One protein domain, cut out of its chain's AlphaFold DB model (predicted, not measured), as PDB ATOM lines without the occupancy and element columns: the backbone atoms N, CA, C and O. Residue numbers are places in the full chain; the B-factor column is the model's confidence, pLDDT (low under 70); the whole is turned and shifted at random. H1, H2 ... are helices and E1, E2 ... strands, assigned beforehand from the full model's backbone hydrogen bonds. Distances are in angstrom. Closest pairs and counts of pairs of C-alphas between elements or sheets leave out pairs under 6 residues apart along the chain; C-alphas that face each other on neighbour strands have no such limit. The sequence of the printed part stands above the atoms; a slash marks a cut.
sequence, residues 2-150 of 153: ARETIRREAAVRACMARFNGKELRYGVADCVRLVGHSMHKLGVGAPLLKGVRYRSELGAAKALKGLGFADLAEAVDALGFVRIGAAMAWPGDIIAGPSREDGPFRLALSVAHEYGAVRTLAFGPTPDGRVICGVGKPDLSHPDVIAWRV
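What this domain is: This is residues 2 to 150 of the 153 residues of an uncharacterized protein of Brevundimonas sp (UniProt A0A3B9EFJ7). One strongly twisted sheet of six strands makes a wall, with H1, H2 and H4 in a layer over one face and no named helix on the other. H1 and H2 form a helical hairpin over the E3, E4 and E5 part, H4 covers the E6 and E2 part, and H3 lies off the sheet, near H4. The 149 printed residues hold four named helices, then six named strands, in the order H1 H2 H3 H4 E1 E2 E3 E4 E5 E6; the sheet runs E1 E6 E2 E3 E4 E5, antiparallel throughout, and the class is mixed. The whole is compact and rounded, with a radius of gyration of the C-alphas of 14.1 A and spans of 42 by 36 by 30 A.

How they stand to each other: Start with E2, residues 94 to 98, and E3, residues 107 to 112, a hairpin in which N 110 and O 95 are 2.8 A apart. E4, residues 120 to 125, forms a hairpin with E3, N 121 to O 111 at 2.8 A. Edge strand E5, residues 131 to 136, forms one with E4, N 132 to O 124 at 2.9 A. E2 to E5 are a meander, each strand the antiparallel neighbour of the one before. On the other side of E2 look for E6, residues 146 to 149, with N 96 to O 146 at 2.8 A, then edge strand E1, residues 82 to 84, with N 84 to O 147 at 2.9 A. H2, residues 31 to 41, is over E3 at a height over the sheet of 9.2 A; their closest C-alphas are Cys 31 and Leu 109, 5.1 A. H1, residues 2 to 19, is over E4 and E5 on the same face, at 10.3 A. H1 and H2 touch, closest at the C-alphas of Ala 11 and Lys 41, 4.9 A, with a steep tilt of 39 degrees, opposite ways. H4, residues 72 to 77, on that face too, is only just over E6 and E2, with 3 C-alphas on each. H3, residues 57 to 66, is close to H4 but not clearly touching: the closest C-alphas, Leu 64 and Leu 72, are 7.6 A apart. In the four helices every O i to N i+4 pair is within hydrogen-bond range.

Where its parts are: Find C-alpha 2 at (-50.450, -32.174, 62.209); from there H1 runs 25.9 A to C-alpha 19. H2 spans 15.4 A, H3 14.0 A and E3 15.3 A. E6 ends at C-alpha 149, (-37.252, -23.663, 54.633).

The domain as a whole: The C-alphas farthest apart, Ala 2 and Leu 58, are 42.3 A apart. The printed part has no cut; the long links are H1 to H2 and H2 to H3. Only residues 100 to 102 are under 70 in pLDDT.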
ATOM      1  N   ALA A   2     -49.134 -32.713  62.620       76.44
ATOM      2  CA  ALA A   2     -50.450 -32.174  62.209       76.44
ATOM      3  C   ALA A   2     -50.667 -30.672  62.512       76.44
ATOM      4  O   ALA A   2     -51.147 -29.923  61.666       76.44
ATOM      5  N   ARG A   3     -50.247 -30.201  63.696       85.31
ATOM      6  CA  ARG A   3     -50.351 -28.780  64.081       85.31
ATOM      7  C   ARG A   3     -49.508 -27.848  63.198       85.31
ATOM      8  O   ARG A   3     -49.933 -26.730  62.925       85.31
ATOM      9  N   GLU A   4     -48.342 -28.308  62.752       89.94
ATOM     10  CA  GLU A   4     -47.451 -27.524  61.890       89.94
ATOM     11  C   GLU A   4     -47.999 -27.449  60.461       89.94
ATOM     12  O   GLU A   4     -48.042 -26.367  59.880       89.94
ATOM     13  N   THR A   5     -48.535 -28.554  59.932       90.50
ATOM     14  CA  THR A   5     -49.258 -28.559  58.651       90.50
ATOM     15  C   THR A   5     -50.406 -27.546  58.654       90.50
ATOM     16  O   THR A   5     -50.461 -26.680  57.783       90.50
ATOM     17  N   ILE A   6     -51.264 -27.571  59.684       92.94
ATOM     18  CA  ILE A   6     -52.394 -26.633  59.816       92.94
ATOM     19  C   ILE A   6     -51.912 -25.176  59.843       92.94
ATOM     20  O   ILE A   6     -52.502 -24.312  59.189       92.94
ATOM     21  N   ARG A   7     -50.834 -24.886  60.587       94.19
ATOM     22  CA  ARG A   7     -50.246 -23.540  60.675       94.19
ATOM     23  C   ARG A   7     -49.752 -23.054  59.314       94.19
ATOM     24  O   ARG A   7     -50.026 -21.915  58.938       94.19
ATOM     25  N   ARG A   8     -49.042 -23.909  58.582       96.06
ATOM     26  CA  ARG A   8     -48.482 -23.592  57.265       96.06
ATOM     27  C   ARG A   8     -49.556 -23.333  56.227       96.06
ATOM     28  O   ARG A   8     -49.526 -22.309  55.550       96.06
ATOM     29  N   GLU A   9     -50.566 -24.189  56.172       95.75
ATOM     30  CA  GLU A   9     -51.713 -23.965  55.297       95.75
ATOM     31  C   GLU A   9     -52.463 -22.676  55.650       95.75
ATOM     32  O   GLU A   9     -52.876 -21.933  54.761       95.75
ATOM     33  N   ALA A  10     -52.621 -22.364  56.941       96.69
ATOM     34  CA  ALA A  10     -53.233 -21.109  57.369       96.69
ATOM     35  C   ALA A  10     -52.407 -19.884  56.934       96.69
ATOM     36  O   ALA A  10     -52.985 -18.879  56.512       96.69
ATOM     37  N   ALA A  11     -51.074 -19.968  56.985       97.25
ATOM     38  CA  ALA A  11     -50.187 -18.916  56.497       97.25
ATOM     39  C   ALA A  11     -50.324 -18.702  54.980       97.25
ATOM     40  O   ALA A  11     -50.458 -17.559  54.531       97.25
ATOM     41  N   VAL A  12     -50.384 -19.783  54.197       98.00
ATOM     42  CA  VAL A  12     -50.609 -19.711  52.744       98.00
ATOM     43  C   VAL A  12     -51.992 -19.148  52.423       98.00
ATOM     44  O   VAL A  12     -52.093 -18.225  51.615       98.00
ATOM     45  N   ARG A  13     -53.058 -19.606  53.097       98.44
ATOM     46  CA  ARG A  13     -54.413 -19.049  52.927       98.44
ATOM     47  C   ARG A  13     -54.458 -17.551  53.230       98.44
ATOM     48  O   ARG A  13     -55.115 -16.803  52.511       98.44
ATOM     49  N   ALA A  14     -53.731 -17.092  54.249       98.50
ATOM     50  CA  ALA A  14     -53.627 -15.669  54.554       98.50
ATOM     51  C   ALA A  14     -52.894 -14.885  53.449       98.50
ATOM     52  O   ALA A  14     -53.317 -13.782  53.096       98.50
ATOM     53  N   CYS A  15     -51.842 -15.461  52.857       98.56
ATOM     54  CA  CYS A  15     -51.184 -14.881  51.686       98.56
ATOM     55  C   CYS A  15     -52.142 -14.796  50.492       98.56
ATOM     56  O   CYS A  15     -52.263 -13.736  49.882       98.56
ATOM     57  N   MET A  16     -52.883 -15.868  50.198       98.50
ATOM     58  CA  MET A  16     -53.884 -15.861  49.131       98.50
ATOM     59  C   MET A  16     -54.941 -14.779  49.355       98.50
ATOM     60  O   MET A  16     -55.185 -13.978  48.460       98.50
ATOM     61  N   ALA A  17     -55.515 -14.696  50.558       98.50
ATOM     62  CA  ALA A  17     -56.524 -13.690  50.887       98.50
ATOM     63  C   ALA A  17     -56.015 -12.251  50.687       98.50
ATOM     64  O   ALA A  17     -56.780 -11.358  50.323       98.50
ATOM     65  N   ARG A  18     -54.719 -12.015  50.918       98.38
ATOM     66  CA  ARG A  18     -54.108 -10.690  50.790       98.38
ATOM     67  C   ARG A  18     -53.691 -10.344  49.360       98.38
ATOM     68  O   ARG A  18     -53.839  -9.187  48.966       98.38
ATOM     69  N   PHE A  19     -53.130 -11.299  48.620       98.56
ATOM     70  CA  PHE A  19     -52.425 -11.024  47.364       98.56
ATOM     71  C   PHE A  19     -53.069 -11.649  46.128       98.56
ATOM     72  O   PHE A  19     -52.918 -11.083  45.053       98.56
ATOM     73  N   ASN A  20     -53.795 -12.764  46.236       98.06
ATOM     74  CA  ASN A  20     -54.334 -13.443  45.056       98.06
ATOM     75  C   ASN A  20     -55.270 -12.517  44.255       98.06
ATOM     76  O   ASN A  20     -56.146 -11.859  44.819       98.06
ATOM     77  N   GLY A  21     -55.056 -12.446  42.941       97.56
ATOM     78  CA  GLY A  21     -55.767 -11.551  42.026       97.56
ATOM     79  C   GLY A  21     -55.362 -10.075  42.119       97.56
ATOM     80  O   GLY A  21     -55.980  -9.241  41.463       97.56
ATOM     81  N   LYS A  22     -54.358  -9.712  42.931       98.25
ATOM     82  CA  LYS A  22     -53.858  -8.332  43.016       98.25
ATOM     83  C   LYS A  22     -52.770  -8.086  41.983       98.25
ATOM     84  O   LYS A  22     -51.860  -8.896  41.828       98.25
ATOM     85  N   GLU A  23     -52.851  -6.934  41.331       97.81
ATOM     86  CA  GLU A  23     -51.801  -6.444  40.442       97.81
ATOM     87  C   GLU A  23     -50.532  -6.076  41.223       97.81
ATOM     88  O   GLU A  23     -50.591  -5.663  42.390       97.81
ATOM     89  N   LEU A  24     -49.382  -6.231  40.566       96.44
ATOM     90  CA  LEU A  24     -48.077  -5.846  41.082       96.44
ATOM     91  C   LEU A  24     -48.067  -4.349  41.391       96.44
ATOM     92  O   LEU A  24     -48.258  -3.499  40.524       96.44
ATOM     93  N   ARG A  25     -47.783  -4.025  42.649       97.19
ATOM     94  CA  ARG A  25     -47.553  -2.662  43.112       97.19
ATOM     95  C   ARG A  25     -46.392  -2.654  44.088       97.19
ATOM     96  O   ARG A  25     -46.554  -3.002  45.262       97.19
ATOM     97  N   TYR A  26     -45.244  -2.200  43.600       96.19
ATOM     98  CA  TYR A  26     -44.009  -2.084  44.364       96.19
ATOM     99  C   TYR A  26     -44.218  -1.386  45.714       96.19
ATOM    100  O   TYR A  26     -44.784  -0.297  45.810       96.19
ATOM    101  N   GLY A  27     -43.769  -2.052  46.771       95.38
ATOM    102  CA  GLY A  27     -43.849  -1.612  48.154       95.38
ATOM    103  C   GLY A  27     -45.146  -2.003  48.853       95.38
ATOM    104  O   GLY A  27     -45.211  -1.862  50.075       95.38
ATOM    105  N   VAL A  28     -46.147  -2.524  48.133       96.19
ATOM    106  CA  VAL A  28     -47.485  -2.818  48.675       96.19
ATOM    107  C   VAL A  28     -47.937  -4.252  48.397       96.19
ATOM    108  O   VAL A  28     -48.306  -4.969  49.329       96.19
ATOM    109  N   ALA A  29     -47.920  -4.652  47.128       97.25
ATOM    110  CA  ALA A  29     -48.287  -5.970  46.631       97.25
ATOM    111  C   ALA A  29     -47.213  -6.400  45.630       97.25
ATOM    112  O   ALA A  29     -47.327  -6.140  44.440       97.25
ATOM    113  N   ASP A  30     -46.137  -6.984  46.143       96.44
ATOM    114  CA  ASP A  30     -45.019  -7.500  45.357       96.44
ATOM    115  C   ASP A  30     -44.469  -8.779  46.004       96.44
ATOM    116  O   ASP A  30     -44.914  -9.183  47.086       96.44
ATOM    117  N   CYS A  31     -43.519  -9.430  45.334       96.50
ATOM    118  CA  CYS A  31     -42.938 -10.698  45.772       96.50
ATOM    119  C   CYS A  31     -42.262 -10.609  47.155       96.50
ATOM    120  O   CYS A  31     -42.404 -11.519  47.974       96.50
ATOM    121  N   VAL A  32     -41.609  -9.487  47.468       96.75
ATOM    122  CA  VAL A  32     -40.944  -9.248  48.756       96.75
ATOM    123  C   VAL A  32     -41.975  -9.082  49.878       96.75
ATOM    124  O   VAL A  32     -41.835  -9.656  50.961       96.75
ATOM    125  N   ARG A  33     -43.060  -8.337  49.627       97.88
ATOM    126  CA  ARG A  33     -44.177  -8.176  50.571       97.88
ATOM    127  C   ARG A  33     -44.953  -9.475  50.765       97.88
ATOM    128  O   ARG A  33     -45.412  -9.725  51.879       97.88
ATOM    129  N   LEU A  34     -45.086 -10.289  49.721       98.38
ATOM    130  CA  LEU A  34     -45.697 -11.613  49.787       98.38
ATOM    131  C   LEU A  34     -44.896 -12.549  50.701       98.38
ATOM    132  O   LEU A  34     -45.454 -13.083  51.660       98.38
ATOM    133  N   VAL A  35     -43.590 -12.684  50.463       97.88
ATOM    134  CA  VAL A  35     -42.704 -13.507  51.300       97.88
ATOM    135  C   VAL A  35     -42.674 -13.009  52.743       97.88
ATOM    136  O   VAL A  35     -42.892 -13.795  53.665       97.88
ATOM    137  N   GLY A  36     -42.512 -11.700  52.955       97.56
ATOM    138  CA  GLY A  36     -42.539 -11.115  54.295       97.56
ATOM    139  C   GLY A  36     -43.855 -11.374  55.037       97.56
ATOM    140  O   GLY A  36     -43.857 -11.588  56.250       97.56
ATOM    141  N   HIS A  37     -44.985 -11.400  54.321       98.00
ATOM    142  CA  HIS A  37     -46.272 -11.762  54.909       98.00
ATOM    143  C   HIS A  37     -46.345 -13.246  55.283       98.00
ATOM    144  O   HIS A  37     -46.816 -13.553  56.378       98.00
ATOM    145  N   SER A  38     -45.856 -14.146  54.420       97.56
ATOM    146  CA  SER A  38     -45.772 -15.584  54.720       97.56
ATOM    147  C   SER A  38     -44.951 -15.825  55.984       97.56
ATOM    148  O   SER A  38     -45.450 -16.423  56.937       97.56
ATOM    149  N   MET A  39     -43.745 -15.246  56.054       96.69
ATOM    150  CA  MET A  39     -42.868 -15.317  57.226       96.69
ATOM    151  C   MET A  39     -43.588 -14.854  58.494       96.69
ATOM    152  O   MET A  39     -43.633 -15.584  59.481       96.69
ATOM    153  N   HIS A  40     -44.237 -13.686  58.452       96.19
ATOM    154  CA  HIS A  40     -44.985 -13.166  59.593       96.19
ATOM    155  C   HIS A  40     -46.109 -14.115  60.041       96.19
ATOM    156  O   HIS A  40     -46.282 -14.344  61.238       96.19
ATOM    157  N   LYS A  41     -46.861 -14.706  59.102       96.38
ATOM    158  CA  LYS A  41     -47.920 -15.680  59.418       96.38
ATOM    159  C   LYS A  41     -47.375 -17.009  59.938       96.38
ATOM    160  O   LYS A  41     -48.039 -17.666  60.735       96.38
ATOM    161  N   LEU A  42     -46.145 -17.349  59.574       95.69
ATOM    162  CA  LEU A  42     -45.369 -18.430  60.170       95.69
ATOM    163  C   LEU A  42     -44.660 -18.012  61.463       95.69
ATOM    164  O   LEU A  42     -43.917 -18.810  62.016       95.69
ATOM    165  N   GLY A  43     -44.894 -16.816  62.009       94.44
ATOM    166  CA  GLY A  43     -44.265 -16.352  63.252       94.44
ATOM    167  C   GLY A  43     -42.758 -16.097  63.140       94.44
ATOM    168  O   GLY A  43     -42.072 -16.067  64.156       94.44
ATOM    169  N   VAL A  44     -42.246 -15.925  61.922       94.81
ATOM    170  CA  VAL A  44     -40.846 -15.614  61.628       94.81
ATOM    171  C   VAL A  44     -40.712 -14.121  61.333       94.81
ATOM    172  O   VAL A  44     -41.486 -13.543  60.567       94.81
ATOM    173  N   GLY A  45     -39.728 -13.476  61.959       92.19
ATOM    174  CA  GLY A  45     -39.442 -12.064  61.726       92.19
ATOM    175  C   GLY A  45     -38.872 -11.815  60.328       92.19
ATOM    176  O   GLY A  45     -38.089 -12.611  59.823       92.19
ATOM    177  N   ALA A  46     -39.219 -10.675  59.728       90.75
ATOM    178  CA  ALA A  46     -38.640 -10.191  58.471       90.75
ATOM    179  C   ALA A  46     -37.820  -8.906  58.715       90.75
ATOM    180  O   ALA A  46     -38.248  -7.820  58.310       90.75
ATOM    181  N   PRO A  47     -36.677  -8.985  59.428       91.75
ATOM    182  CA  PRO A  47     -35.924  -7.807  59.866       91.75
ATOM    183  C   PRO A  47     -35.449  -6.943  58.694       91.75
ATOM    184  O   PRO A  47     -35.518  -5.719  58.784       91.75
ATOM    185  N   LEU A  48     -35.084  -7.565  57.570       90.88
ATOM    186  CA  LEU A  48     -34.635  -6.874  56.357       90.88
ATOM    187  C   LEU A  48     -35.720  -6.008  55.701       90.88
ATOM    188  O   LEU A  48     -35.411  -5.159  54.876       90.88
ATOM    189  N   LEU A  49     -36.995  -6.180  56.071       88.62
ATOM    190  CA  LEU A  49     -38.093  -5.346  55.570       88.62
ATOM    191  C   LEU A  49     -38.427  -4.170  56.490       88.62
ATOM    192  O   LEU A  49     -39.249  -3.320  56.127       88.62
ATOM    193  N   LYS A  50     -37.832  -4.111  57.686       90.00
ATOM    194  CA  LYS A  50     -38.128  -3.073  58.673       90.00
ATOM    195  C   LYS A  50     -37.636  -1.719  58.161       90.00
ATOM    196  O   LYS A  50     -36.458  -1.529  57.902       90.00
ATOM    197  N   GLY A  51     -38.556  -0.767  58.016       87.88
ATOM    198  CA  GLY A  51     -38.243   0.593  57.559       87.88
ATOM    199  C   GLY A  51     -38.016   0.739  56.048       87.88
ATOM    200  O   GLY A  51     -37.972   1.865  55.558       87.88
ATOM    201  N   VAL A  52     -37.957  -0.361  55.294       92.62
ATOM    202  CA  VAL A  52     -37.726  -0.332  53.845       92.62
ATOM    203  C   VAL A  52     -38.963   0.169  53.099       92.62
ATOM    204  O   VAL A  52     -40.058  -0.404  53.197       92.62
ATOM    205  N   ARG A  53     -38.781   1.235  52.311       93.56
ATOM    206  CA  ARG A  53     -39.819   1.867  51.487       93.56
ATOM    207  C   ARG A  53     -39.331   2.034  50.052       93.56
ATOM    208  O   ARG A  53     -38.246   2.548  49.818       93.56
ATOM    209  N   TYR A  54     -40.173   1.653  49.103       96.31
ATOM    210  CA  TYR A  54     -39.988   1.858  47.668       96.31
ATOM    211  C   TYR A  54     -41.372   1.883  47.002       96.31
ATOM    212  O   TYR A  54     -42.354   1.450  47.605       96.31
ATOM    213  N   ARG A  55     -41.466   2.456  45.796       96.38
ATOM    214  CA  ARG A  55     -42.720   2.575  45.017       96.38
ATOM    215  C   ARG A  55     -42.553   2.205  43.539       96.38
ATOM    216  O   ARG A  55     -43.479   2.369  42.757       96.38
ATOM    217  N   SER A  56     -41.372   1.733  43.165       94.88
ATOM    218  CA  SER A  56     -41.019   1.308  41.815       94.88
ATOM    219  C   SER A  56     -39.938   0.238  41.886       94.88
ATOM    220  O   SER A  56     -39.282   0.095  42.921       94.88
ATOM    221  N   GLU A  57     -39.728  -0.452  40.775       92.00
ATOM    222  CA  GLU A  57     -38.659  -1.429  40.574       92.00
ATOM    223  C   GLU A  57     -37.279  -0.843  40.858       92.00
ATOM    224  O   GLU A  57     -36.575  -1.300  41.752       92.00
ATOM    225  N   LEU A  58     -36.936   0.268  40.201       93.00
ATOM    226  CA  LEU A  58     -35.676   0.969  40.443       93.00
ATOM    227  C   LEU A  58     -35.509   1.362  41.921       93.00
ATOM    228  O   LEU A  58     -34.408   1.310  42.467       93.00
ATOM    229  N   GLY A  59     -36.599   1.762  42.582       95.31
ATOM    230  CA  GLY A  59     -36.594   2.059  44.011       95.31
ATOM    231  C   GLY A  59     -36.338   0.817  44.867       95.31
ATOM    232  O   GLY A  59     -35.591   0.899  45.839       95.31
ATOM    233  N   ALA A  60     -36.920  -0.323  44.496       94.31
ATOM    234  CA  ALA A  60     -36.684  -1.603  45.151       94.31
ATOM    235  C   ALA A  60     -35.224  -2.048  44.974       94.31
ATOM    236  O   ALA A  60     -34.585  -2.422  45.952       94.31
ATOM    237  N   ALA A  61     -34.665  -1.922  43.766       93.25
ATOM    238  CA  ALA A  61     -33.269  -2.249  43.475       93.25
ATOM    239  C   ALA A  61     -32.306  -1.372  44.293       93.25
ATOM    240  O   ALA A  61     -31.348  -1.866  44.887       93.25
ATOM    241  N   LYS A  62     -32.588  -0.066  44.392       94.25
ATOM    242  CA  LYS A  62     -31.825   0.854  45.253       94.25
ATOM    243  C   LYS A  62     -31.927   0.480  46.729       94.25
ATOM    244  O   LYS A  62     -30.927   0.568  47.433       94.25
ATOM    245  N   ALA A  63     -33.108   0.077  47.196       95.62
ATOM    246  CA  ALA A  63     -33.298  -0.355  48.575       95.62
ATOM    247  C   ALA A  63     -32.510  -1.636  48.878       95.62
ATOM    248  O   ALA A  63     -31.834  -1.696  49.898       95.62
ATOM    249  N   LEU A  64     -32.539  -2.614  47.969       95.06
ATOM    250  CA  LEU A  64     -31.780  -3.858  48.078       95.06
ATOM    251  C   LEU A  64     -30.271  -3.591  48.151       95.06
ATOM    252  O   LEU A  64     -29.613  -4.012  49.100       95.06
ATOM    253  N   LYS A  65     -29.753  -2.773  47.225       94.25
ATOM    254  CA  LYS A  65     -28.351  -2.339  47.233       94.25
ATOM    255  C   LYS A  65     -27.990  -1.559  48.500       94.25
ATOM    256  O   LYS A  65     -26.899  -1.726  49.033       94.25
ATOM    257  N   GLY A  66     -28.889  -0.707  48.991       94.25
ATOM    258  CA  GLY A  66     -28.697   0.057  50.228       94.25
ATOM    259  C   GLY A  66     -28.617  -0.816  51.485       94.25
ATOM    260  O   GLY A  66     -28.014  -0.399  52.468       94.25
ATOM    261  N   LEU A  67     -29.181  -2.026  51.443       94.19
ATOM    262  CA  LEU A  67     -29.021  -3.051  52.479       94.19
ATOM    263  C   LEU A  67     -27.735  -3.877  52.310       94.19
ATOM    264  O   LEU A  67     -27.437  -4.695  53.174       94.19
ATOM    265  N   GLY A  68     -26.976  -3.654  51.234       95.38
ATOM    266  CA  GLY A  68     -25.713  -4.338  50.957       95.38
ATOM    267  C   GLY A  68     -25.834  -5.616  50.128       95.38
ATOM    268  O   GLY A  68     -24.830  -6.298  49.978       95.38
ATOM    269  N   PHE A  69     -27.011  -5.928  49.574       95.44
ATOM    270  CA  PHE A  69     -27.234  -7.156  48.802       95.44
ATOM    271  C   PHE A  69     -27.215  -6.897  47.293       95.44
ATOM    272  O   PHE A  69     -27.748  -5.887  46.817       95.44
ATOM    273  N   ALA A  70     -26.623  -7.821  46.539       92.19
ATOM    274  CA  ALA A  70     -26.563  -7.775  45.084       92.19
ATOM    275  C   ALA A  70     -27.881  -8.219  44.434       92.19
ATOM    276  O   ALA A  70     -28.298  -7.633  43.433       92.19
ATOM    277  N   ASP A  71     -28.544  -9.229  45.002       93.31
ATOM    278  CA  ASP A  71     -29.815  -9.759  44.509       93.31
ATOM    279  C   ASP A  71     -30.736 -10.265  45.639       93.31
ATOM    280  O   ASP A  71     -30.412 -10.215  46.830       93.31
ATOM    281  N   LEU A  72     -31.952 -10.681  45.267       94.12
ATOM    282  CA  LEU A  72     -32.944 -11.172  46.223       94.12
ATOM    283  C   LEU A  72     -32.544 -12.495  46.889       94.12
ATOM    284  O   LEU A  72     -32.972 -12.726  48.018       94.12
ATOM    285  N   ALA A  73     -31.761 -13.353  46.231       94.69
ATOM    286  CA  ALA A  73     -31.344 -14.618  46.831       94.69
ATOM    287  C   ALA A  73     -30.382 -14.364  47.992       94.69
ATOM    288  O   ALA A  73     -30.604 -14.892  49.079       94.69
ATOM    289  N   GLU A  74     -29.404 -13.477  47.800       95.69
ATOM    290  CA  GLU A  74     -28.471 -13.075  48.856       95.69
ATOM    291  C   GLU A  74     -29.207 -12.473  50.065       95.69
ATOM    292  O   GLU A  74     -28.927 -12.816  51.216       95.69
ATOM    293  N   ALA A  75     -30.219 -11.635  49.816       95.50
ATOM    294  CA  ALA A  75     -31.047 -11.082  50.884       95.50
ATOM    295  C   ALA A  75     -31.834 -12.163  51.649       95.50
ATOM    296  O   ALA A  75     -32.000 -12.049  52.864       95.50
ATOM    297  N   VAL A  76     -32.333 -13.208  50.980       96.31
ATOM    298  CA  VAL A  76     -33.026 -14.317  51.660       96.31
ATOM    299  C   VAL A  76     -32.038 -15.205  52.421       96.31
ATOM    300  O   VAL A  76     -32.342 -15.605  53.544       96.31
ATOM    301  N   ASP A  77     -30.842 -15.461  51.884       96.00
ATOM    302  CA  ASP A  77     -29.790 -16.200  52.594       96.00
ATOM    303  C   ASP A  77     -29.364 -15.499  53.886       96.00
ATOM    304  O   ASP A  77     -29.186 -16.146  54.919       96.00
ATOM    305  N   ALA A  78     -29.273 -14.166  53.865       95.69
ATOM    306  CA  ALA A  78     -28.932 -13.360  55.034       95.69
ATOM    307  C   ALA A  78     -29.962 -13.459  56.179       95.69
ATOM    308  O   ALA A  78     -29.667 -13.066  57.309       95.69
ATOM    309  N   LEU A  79     -31.160 -14.006  55.927       94.00
ATOM    310  CA  LEU A  79     -32.142 -14.327  56.971       94.00
ATOM    311  C   LEU A  79     -31.791 -15.606  57.753       94.00
ATOM    312  O   LEU A  79     -32.439 -15.887  58.762       94.00
ATOM    313  N   GLY A  80     -30.786 -16.373  57.313       93.50
ATOM    314  CA  GLY A  80     -30.298 -17.574  57.995       93.50
ATOM    315  C   GLY A  80     -31.156 -18.823  57.774       93.50
ATOM    316  O   GLY A  80     -31.083 -19.765  58.562       93.50
ATOM    317  N   PHE A  81     -31.996 -18.843  56.736       95.06
ATOM    318  CA  PHE A  81     -32.788 -20.023  56.402       95.06
ATOM    319  C   PHE A  81     -31.952 -21.113  55.738       95.06
ATOM    320  O   PHE A  81     -31.028 -20.848  54.972       95.06
ATOM    321  N   VAL A  82     -32.340 -22.365  55.975       95.44
ATOM    322  CA  VAL A  82     -31.724 -23.515  55.314       95.44
ATOM    323  C   VAL A  82     -32.205 -23.582  53.868       95.44
ATOM    324  O   VAL A  82     -33.411 -23.678  53.617       95.44
ATOM    325  N   ARG A  83     -31.258 -23.574  52.923       96.81
ATOM    326  CA  ARG A  83     -31.535 -23.903  51.523       96.81
ATOM    327  C   ARG A  83     -31.939 -25.372  51.403       96.81
ATOM    328  O   ARG A  83     -31.296 -26.253  51.969       96.81
ATOM    329  N   ILE A  84     -32.997 -25.633  50.649       97.56
ATOM    330  CA  ILE A  84     -33.547 -26.968  50.401       97.56
ATOM    331  C   ILE A  84     -33.746 -27.175  48.899       97.56
ATOM    332  O   ILE A  84     -33.809 -26.217  48.134       97.56
ATOM    333  N   GLY A  85     -33.888 -28.427  48.461       96.44
ATOM    334  CA  GLY A  85     -34.417 -28.693  47.122       96.44
ATOM    335  C   GLY A  85     -35.886 -28.266  47.038       96.44
ATOM    336  O   GLY A  85     -36.634 -28.469  47.995       96.44
ATOM    337  N   ALA A  86     -36.335 -27.723  45.902       95.69
ATOM    338  CA  ALA A  86     -37.728 -27.285  45.742       95.69
ATOM    339  C   ALA A  86     -38.745 -28.422  45.977       95.69
ATOM    340  O   ALA A  86     -39.794 -28.203  46.577       95.69
ATOM    341  N   ALA A  87     -38.386 -29.662  45.628       95.69
ATOM    342  CA  ALA A  87     -39.182 -30.859  45.917       95.69
ATOM    343  C   ALA A  87     -39.374 -31.142  47.427       95.69
ATOM    344  O   ALA A  87     -40.281 -31.875  47.809       95.69
ATOM    345  N   MET A  88     -38.552 -30.542  48.292       96.56
ATOM    346  CA  MET A  88     -38.642 -30.640  49.755       96.56
ATOM    347  C   MET A  88     -39.415 -29.470  50.382       96.56
ATOM    348  O   MET A  88     -39.565 -29.421  51.609       96.56
ATOM    349  N   ALA A  89     -39.866 -28.509  49.572       97.31
ATOM    350  CA  ALA A  89     -40.571 -27.331  50.050       97.31
ATOM    351  C   ALA A  89     -41.920 -27.701  50.659       97.31
ATOM    352  O   ALA A  89     -42.645 -28.564  50.161       97.31
ATOM    353  N   TRP A  90     -42.261 -27.041  51.755       97.06
ATOM    354  CA  TRP A  90     -43.557 -27.158  52.410       97.06
ATOM    355  C   TRP A  90     -44.378 -25.893  52.163       97.06
ATOM    356  O   TRP A  90     -43.800 -24.845  51.873       97.06
ATOM    357  N   PRO A  91     -45.713 -25.935  52.321       97.75
ATOM    358  CA  PRO A  91     -46.524 -24.728  52.247       97.75
ATOM    359  C   PRO A  91     -45.946 -23.606  53.131       97.75
ATOM    360  O   PRO A  91     -45.574 -23.830  54.289       97.75
ATOM    361  N   GLY A  92     -45.829 -22.407  52.562       97.56
ATOM    362  CA  GLY A  92     -45.259 -21.230  53.224       97.56
ATOM    363  C   GLY A  92     -43.744 -21.041  53.061       97.56
ATOM    364  O   GLY A  92     -43.267 -19.940  53.350       97.56
ATOM    365  N   ASP A  93     -43.011 -22.049  52.572       98.25
ATOM    366  CA  ASP A  93     -41.585 -21.929  52.236       98.25
ATOM    367  C   ASP A  93     -41.366 -20.971  51.053       98.25
ATOM    368  O   ASP A  93     -42.270 -20.724  50.247       98.25
ATOM    369  N   ILE A  94     -40.161 -20.406  50.963       98.31
ATOM    370  CA  ILE A  94     -39.806 -19.418  49.938       98.31
ATOM    371  C   ILE A  94     -39.176 -20.141  48.760       98.31
ATOM    372  O   ILE A  94     -38.269 -20.946  48.956       98.31
ATOM    373  N   ILE A  95     -39.613 -19.800  47.549       98.12
ATOM    374  CA  ILE A  95     -39.006 -20.253  46.297       98.12
ATOM    375  C   ILE A  95     -38.611 -19.022  45.482       98.12
ATOM    376  O   ILE A  95     -39.437 -18.135  45.265       98.12
ATOM    377  N   ALA A  96     -37.371 -18.969  45.017       96.75
ATOM    378  CA  ALA A  96     -36.912 -18.043  43.994       96.75
ATOM    379  C   ALA A  96     -36.828 -18.780  42.657       96.75
ATOM    380  O   ALA A  96     -36.353 -19.912  42.601       96.75
ATOM    381  N   GLY A  97     -37.284 -18.133  41.590       93.56
ATOM    382  CA  GLY A  97     -37.146 -18.621  40.221       93.56
ATOM    383  C   GLY A  97     -36.825 -17.476  39.265       93.56
ATOM    384  O   GLY A  97     -36.898 -16.315  39.681       93.56
ATOM    385  N   PRO A  98     -36.474 -17.783  38.007       90.25
ATOM    386  CA  PRO A  98     -36.118 -16.769  37.022       90.25
ATOM    387  C   PRO A  98     -37.250 -15.752  36.848       90.25
ATOM    388  O   PRO A  98     -38.432 -16.103  36.790       90.25
ATOM    389  N   SER A  99     -36.877 -14.479  36.780       85.06
ATOM    390  CA  SER A  99     -37.767 -13.396  36.374       85.06
ATOM    391  C   SER A  99     -37.540 -13.059  34.893       85.06
ATOM    392  O   SER A  99     -36.750 -13.701  34.205       85.06
ATOM    393  N   ARG A 100     -38.276 -12.072  34.374       68.31
ATOM    394  CA  ARG A 100     -38.122 -11.603  32.990       68.31
ATOM    395  C   ARG A 100     -36.931 -10.663  32.781       68.31
ATOM    396  O   ARG A 100     -36.649 -10.345  31.631       68.31
ATOM    397  N   GLU A 101     -36.291 -10.186  33.844       65.25
ATOM    398  CA  GLU A 101     -35.325  -9.083  33.776       65.25
ATOM    399  C   GLU A 101     -33.921  -9.506  34.201       65.25
ATOM    400  O   GLU A 101     -33.761 -10.301  35.121       65.25
ATOM    401  N   ASP A 102     -32.895  -8.924  33.582       65.44
ATOM    402  CA  ASP A 102     -31.514  -9.033  34.057       65.44
ATOM    403  C   ASP A 102     -31.261  -8.107  35.266       65.44
ATOM    404  O   ASP A 102     -31.931  -7.095  35.471       65.44
ATOM    405  N   GLY A 103     -30.239  -8.416  36.074       70.19
ATOM    406  CA  GLY A 103     -29.803  -7.571  37.194       70.19
ATOM    407  C   GLY A 103     -30.318  -8.023  38.574       70.19
ATOM    408  O   GLY A 103     -30.488  -9.222  38.798       70.19
ATOM    409  N   PRO A 104     -30.529  -7.106  39.545       76.38
ATOM    410  CA  PRO A 104     -30.802  -7.466  40.948       76.38
ATOM    411  C   PRO A 104     -32.128  -8.219  41.149       76.38
ATOM    412  O   PRO A 104     -32.328  -8.863  42.181       76.38
ATOM    413  N   PHE A 105     -33.021  -8.155  40.157       84.31
ATOM    414  CA  PHE A 105     -34.290  -8.876  40.117       84.31
ATOM    415  C   PHE A 105     -34.322  -9.987  39.071       84.31
ATOM    416  O   PHE A 105     -35.407 -10.425  38.708       84.31
ATOM    417  N   ARG A 106     -33.163 -10.534  38.669       87.50
ATOM    418  CA  ARG A 106     -33.079 -11.771  37.862       87.50
ATOM    419  C   ARG A 106     -33.850 -12.948  38.450       87.50
ATOM    420  O   ARG A 106     -34.237 -13.865  37.733       87.50
ATOM    421  N   LEU A 107     -34.097 -12.905  39.758       92.25
ATOM    422  CA  LEU A 107     -34.970 -13.828  40.462       92.25
ATOM    423  C   LEU A 107     -36.213 -13.106  40.977       92.25
ATOM    424  O   LEU A 107     -36.123 -12.011  41.527       92.25
ATOM    425  N   ALA A 108     -37.362 -13.767  40.876       93.94
ATOM    426  CA  ALA A 108     -38.592 -13.382  41.548       93.94
ATOM    427  C   ALA A 108     -38.886 -14.350  42.699       93.94
ATOM    428  O   ALA A 108     -38.729 -15.565  42.567       93.94
ATOM    429  N   LEU A 109     -39.344 -13.811  43.832       97.06
ATOM    430  CA  LEU A 109     -39.739 -14.619  44.983       97.06
ATOM    431  C   LEU A 109     -41.200 -15.068  44.883       97.06
ATOM    432  O   LEU A 109     -42.088 -14.332  44.445       97.06
ATOM    433  N   SER A 110     -41.460 -16.265  45.378       97.94
ATOM    434  CA  SER A 110     -42.781 -16.861  45.497       97.94
ATOM    435  C   SER A 110     -42.890 -17.656  46.796       97.94
ATOM    436  O   SER A 110     -41.894 -17.927  47.472       97.94
ATOM    437  N   VAL A 111     -44.121 -17.994  47.168       98.56
ATOM    438  CA  VAL A 111     -44.416 -18.797  48.358       98.56
ATOM    439  C   VAL A 111     -44.969 -20.140  47.905       98.56
ATOM    440  O   VAL A 111     -45.929 -20.181  47.132       98.56
ATOM    441  N   ALA A 112     -44.390 -21.236  48.392       98.25
ATOM    442  CA  ALA A 112     -44.906 -22.576  48.147       98.25
ATOM    443  C   ALA A 112     -46.364 -22.668  48.626       98.25
ATOM    444  O   ALA A 112     -46.675 -22.386  49.786       98.25
ATOM    445  N   HIS A 113     -47.262 -23.028  47.712       97.88
ATOM    446  CA  HIS A 113     -48.682 -23.225  48.000       97.88
ATOM    447  C   HIS A 113     -48.944 -24.666  48.451       97.88
ATOM    448  O   HIS A 113     -49.708 -24.903  49.381       97.88
ATOM    449  N   GLU A 114     -48.254 -25.612  47.816       96.00
ATOM    450  CA  GLU A 114     -48.357 -27.051  48.055       96.00
ATOM    451  C   GLU A 114     -46.983 -27.658  48.348       96.00
ATOM    452  O   GLU A 114     -45.942 -27.064  48.046       96.00
ATOM    453  N   TYR A 115     -46.984 -28.858  48.934       96.50
ATOM    454  CA  TYR A 115     -45.761 -29.626  49.154       96.50
ATOM    455  C   TYR A 115     -45.014 -29.872  47.839       96.50
ATOM    456  O   TYR A 115     -45.617 -30.052  46.781       96.50
ATOM    457  N   GLY A 116     -43.687 -29.851  47.919       96.06
ATOM    458  CA  GLY A 116     -42.789 -29.993  46.779       96.06
ATOM    459  C   GLY A 116     -42.831 -28.828  45.795       96.06
ATOM    460  O   GLY A 116     -42.389 -28.991  44.662       96.06
ATOM    461  N   ALA A 117     -43.398 -27.683  46.199       95.44
ATOM    462  CA  ALA A 117     -43.577 -26.507  45.349       95.44
ATOM    463  C   ALA A 117     -44.276 -26.816  44.009       95.44
ATOM    464  O   ALA A 117     -44.087 -26.097  43.032       95.44
ATOM    465  N   VAL A 118     -45.127 -27.855  43.960       95.56
ATOM    466  CA  VAL A 118     -45.910 -28.217  42.760       95.56
ATOM    467  C   VAL A 118     -46.757 -27.036  42.291       95.56
ATOM    468  O   VAL A 118     -46.951 -26.823  41.091       95.56
ATOM    469  N   ARG A 119     -47.221 -26.233  43.253       97.50
ATOM    470  CA  ARG A 119     -47.810 -24.920  43.023       97.50
ATOM    471  C   ARG A 119     -47.188 -23.883  43.944       97.50
ATOM    472  O   ARG A 119     -46.881 -24.161  45.106       97.50
ATOM    473  N   THR A 120     -47.080 -22.664  43.437       98.00
ATOM    474  CA  THR A 120     -46.581 -21.490  44.162       98.00
ATOM    475  C   THR A 120     -47.523 -20.313  43.972       98.00
ATOM    476  O   THR A 120     -48.062 -20.113  42.882       98.00
ATOM    477  N   LEU A 121     -47.679 -19.505  45.014       98.31
ATOM    478  CA  LEU A 121     -48.277 -18.180  44.921       98.31
ATOM    479  C   LEU A 121     -47.176 -17.189  44.519       98.31
ATOM    480  O   LEU A 121     -46.201 -17.022  45.253       98.31
ATOM    481  N   ALA A 122     -47.313 -16.561  43.353       97.25
ATOM    482  CA  ALA A 122     -46.287 -15.702  42.756       97.25
ATOM    483  C   ALA A 122     -46.920 -14.554  41.964       97.25
ATOM    484  O   ALA A 122     -48.068 -14.665  41.542       97.25
ATOM    485  N   PHE A 123     -46.173 -13.470  41.746       96.00
ATOM    486  CA  PHE A 123     -46.539 -12.427  40.783       96.00
ATOM    487  C   PHE A 123     -46.019 -12.822  39.402       96.00
ATOM    488  O   PHE A 123     -44.824 -13.053  39.248       96.00
ATOM    489  N   GLY A 124     -46.911 -12.909  38.416       92.19
ATOM    490  CA  GLY A 124     -46.565 -13.322  37.058       92.19
ATOM    491  C   GLY A 124     -47.353 -12.561  35.991       92.19
ATOM    492  O   GLY A 124     -48.389 -11.966  36.300       92.19
ATOM    493  N   PRO A 125     -46.856 -12.549  34.745       91.50
ATOM    494  CA  PRO A 125     -47.491 -11.845  33.640       91.50
ATOM    495  C   PRO A 125     -48.806 -12.520  33.230       91.50
ATOM    496  O   PRO A 125     -48.901 -13.747  33.182       91.50
ATOM    497  N   THR A 126     -49.800 -11.719  32.870       89.94
ATOM    498  CA  THR A 126     -51.052 -12.154  32.244       89.94
ATOM    499  C   THR A 126     -51.042 -11.856  30.737       89.94
ATOM    500  O   THR A 126     -50.232 -11.045  30.280       89.94
ATOM    501  N   PRO A 127     -51.915 -12.495  29.926       90.25
ATOM    502  CA  PRO A 127     -51.942 -12.292  28.470       90.25
ATOM    503  C   PRO A 127     -52.156 -10.838  28.026       90.25
ATOM    504  O   PRO A 127     -51.722 -10.452  26.948       90.25
ATOM    505  N   ASP A 128     -52.800 -10.028  28.861       92.12
ATOM    506  CA  ASP A 128     -53.048  -8.599  28.643       92.12
ATOM    507  C   ASP A 128     -51.903  -7.691  29.134       92.12
ATOM    508  O   ASP A 128     -52.058  -6.474  29.203       92.12
ATOM    509  N   GLY A 129     -50.747  -8.265  29.485       89.25
ATOM    510  CA  GLY A 129     -49.530  -7.528  29.832       89.25
ATOM    511  C   GLY A 129     -49.456  -7.029  31.277       89.25
ATOM    512  O   GLY A 129     -48.441  -6.452  31.664       89.25
ATOM    513  N   ARG A 130     -50.483  -7.267  32.099       93.12
ATOM    514  CA  ARG A 130     -50.428  -6.970  33.538       93.12
ATOM    515  C   ARG A 130     -49.570  -8.001  34.269       93.12
ATOM    516  O   ARG A 130     -49.304  -9.088  33.765       93.12
ATOM    517  N   VAL A 131     -49.148  -7.670  35.487       94.56
ATOM    518  CA  VAL A 131     -48.511  -8.625  36.403       94.56
ATOM    519  C   VAL A 131     -49.427  -8.800  37.599       94.56
ATOM    520  O   VAL A 131     -49.701  -7.834  38.308       94.56
ATOM    521  N   ILE A 132     -49.920 -10.015  37.825       97.12
ATOM    522  CA  ILE A 132     -50.910 -10.324  38.861       97.12
ATOM    523  C   ILE A 132     -50.378 -11.444  39.749       97.12
ATOM    524  O   ILE A 132     -49.707 -12.364  39.282       97.12
ATOM    525  N   CYS A 133     -50.676 -11.377  41.044       98.19
ATOM    526  CA  CYS A 133     -50.400 -12.481  41.947       98.19
ATOM    527  C   CYS A 133     -51.435 -13.597  41.791       98.19
ATOM    528  O   CYS A 133     -52.639 -13.361  41.898       98.19
ATOM    529  N   GLY A 134     -50.964 -14.819  41.570       97.50
ATOM    530  CA  GLY A 134     -51.809 -15.991  41.384       97.50
ATOM    531  C   GLY A 134     -51.101 -17.290  41.745       97.50
ATOM    532  O   GLY A 134     -49.887 -17.320  41.963       97.50
ATOM    533  N   VAL A 135     -51.876 -18.372  41.824       97.44
ATOM    534  CA  VAL A 135     -51.351 -19.721  42.061       97.44
ATOM    535  C   VAL A 135     -51.038 -20.391  40.725       97.44
ATOM    536  O   VAL A 135     -51.946 -20.770  39.981       97.44
ATOM    537  N   GLY A 136     -49.753 -20.588  40.450       94.69
ATOM    538  CA  GLY A 136     -49.250 -21.200  39.220       94.69
ATOM    539  C   GLY A 136     -48.356 -22.408  39.479       94.69
ATOM    540  O   GLY A 136     -47.985 -22.684  40.621       94.69
ATOM    541  N   LYS A 137     -48.023 -23.127  38.404       94.56
ATOM    542  CA  LYS A 137     -46.992 -24.167  38.408       94.56
ATOM    543  C   LYS A 137     -45.640 -23.507  38.097       94.56
ATOM    544  O   LYS A 137     -45.515 -22.958  37.001       94.56
ATOM    545  N   PRO A 138     -44.660 -23.526  39.013       92.31
ATOM    546  CA  PRO A 138     -43.318 -23.036  38.715       92.31
ATOM    547  C   PRO A 138     -42.559 -24.028  37.817       92.31
ATOM    548  O   PRO A 138     -42.820 -25.233  37.845       92.31
ATOM    549  N   ASP A 139     -41.589 -23.535  37.046       91.44
ATOM    550  CA  ASP A 139     -40.594 -24.391  36.398       91.44
ATOM    551  C   ASP A 139     -39.476 -24.708  37.393       91.44
ATOM    552  O   ASP A 139     -38.524 -23.950  37.548       91.44
ATOM    553  N   LEU A 140     -39.620 -25.831  38.097       91.44
ATOM    554  CA  LEU A 140     -38.631 -26.295  39.072       91.44
ATOM    555  C   LEU A 140     -37.395 -26.933  38.424       91.44
ATOM    556  O   LEU A 140     -36.469 -27.292  39.145       91.44
ATOM    557  N   SER A 141     -37.389 -27.120  37.100       90.31
ATOM    558  CA  SER A 141     -36.242 -27.693  36.389       90.31
ATOM    559  C   SER A 141     -35.184 -26.650  36.027       90.31
ATOM    560  O   SER A 141     -34.058 -27.011  35.687       90.31
ATOM    561  N   HIS A 142     -35.531 -25.365  36.131       91.50
ATOM    562  CA  HIS A 142     -34.622 -24.271  35.835       91.50
ATOM    563  C   HIS A 142     -33.443 -24.244  36.833       91.50
ATOM    564  O   HIS A 142     -33.671 -24.313  38.045       91.50
ATOM    565  N   PRO A 143     -32.185 -24.107  36.367       89.38
ATOM    566  CA  PRO A 143     -30.993 -24.237  37.215       89.38
ATOM    567  C   PRO A 143     -30.892 -23.174  38.318       89.38
ATOM    568  O   PRO A 143     -30.294 -23.425  39.359       89.38
ATOM    569  N   ASP A 144     -31.506 -22.008  38.108       90.88
ATOM    570  CA  ASP A 144     -31.507 -20.902  39.077       90.88
ATOM    571  C   ASP A 144     -32.627 -20.982  40.131       90.88
ATOM    572  O   ASP A 144     -32.848 -20.026  40.878       90.88
ATOM    573  N   VAL A 145     -33.371 -22.092  40.199       95.62
ATOM    574  CA  VAL A 145     -34.387 -22.271  41.242       95.62
ATOM    575  C   VAL A 145     -33.716 -22.506  42.588       95.62
ATOM    576  O   VAL A 145     -32.940 -23.442  42.771       95.62
ATOM    577  N   ILE A 146     -34.075 -21.678  43.565       97.50
ATOM    578  CA  ILE A 146     -33.580 -21.774  44.939       97.50
ATOM    579  C   ILE A 146     -34.783 -21.844  45.873       97.50
ATOM    580  O   ILE A 146     -35.766 -21.131  45.684       97.50
ATOM    581  N   ALA A 147     -34.723 -22.701  46.888       98.00
ATOM    582  CA  ALA A 147     -35.775 -22.816  47.888       98.00
ATOM    583  C   ALA A 147     -35.200 -22.722  49.302       98.00
ATOM    584  O   ALA A 147     -34.103 -23.216  49.566       98.00
ATOM    585  N   TRP A 148     -35.965 -22.131  50.220       98.19
ATOM    586  CA  TRP A 148     -35.595 -21.992  51.627       98.19
ATOM    587  C   TRP A 148     -36.716 -22.477  52.540       98.19
ATOM    588  O   TRP A 148     -37.879 -22.097  52.377       98.19
ATOM    589  N   ARG A 149     -36.345 -23.264  53.553       97.19
ATOM    590  CA  ARG A 149     -37.252 -23.663  54.633       97.19
ATOM    591  C   ARG A 149     -37.518 -22.469  55.546       97.19
ATOM    592  O   ARG A 149     -36.612 -22.000  56.233       97.19
ATOM    593  N   VAL A 150     -38.768 -22.014  55.613       94.19
ATOM    594  CA  VAL A 150     -39.179 -20.953  56.541       94.19
ATOM    595  C   VAL A 150     -39.735 -21.594  57.804       94.19
ATOM    596  O   VAL A 150     -40.743 -22.290  57.746       94.19
TER     597      VAL A 150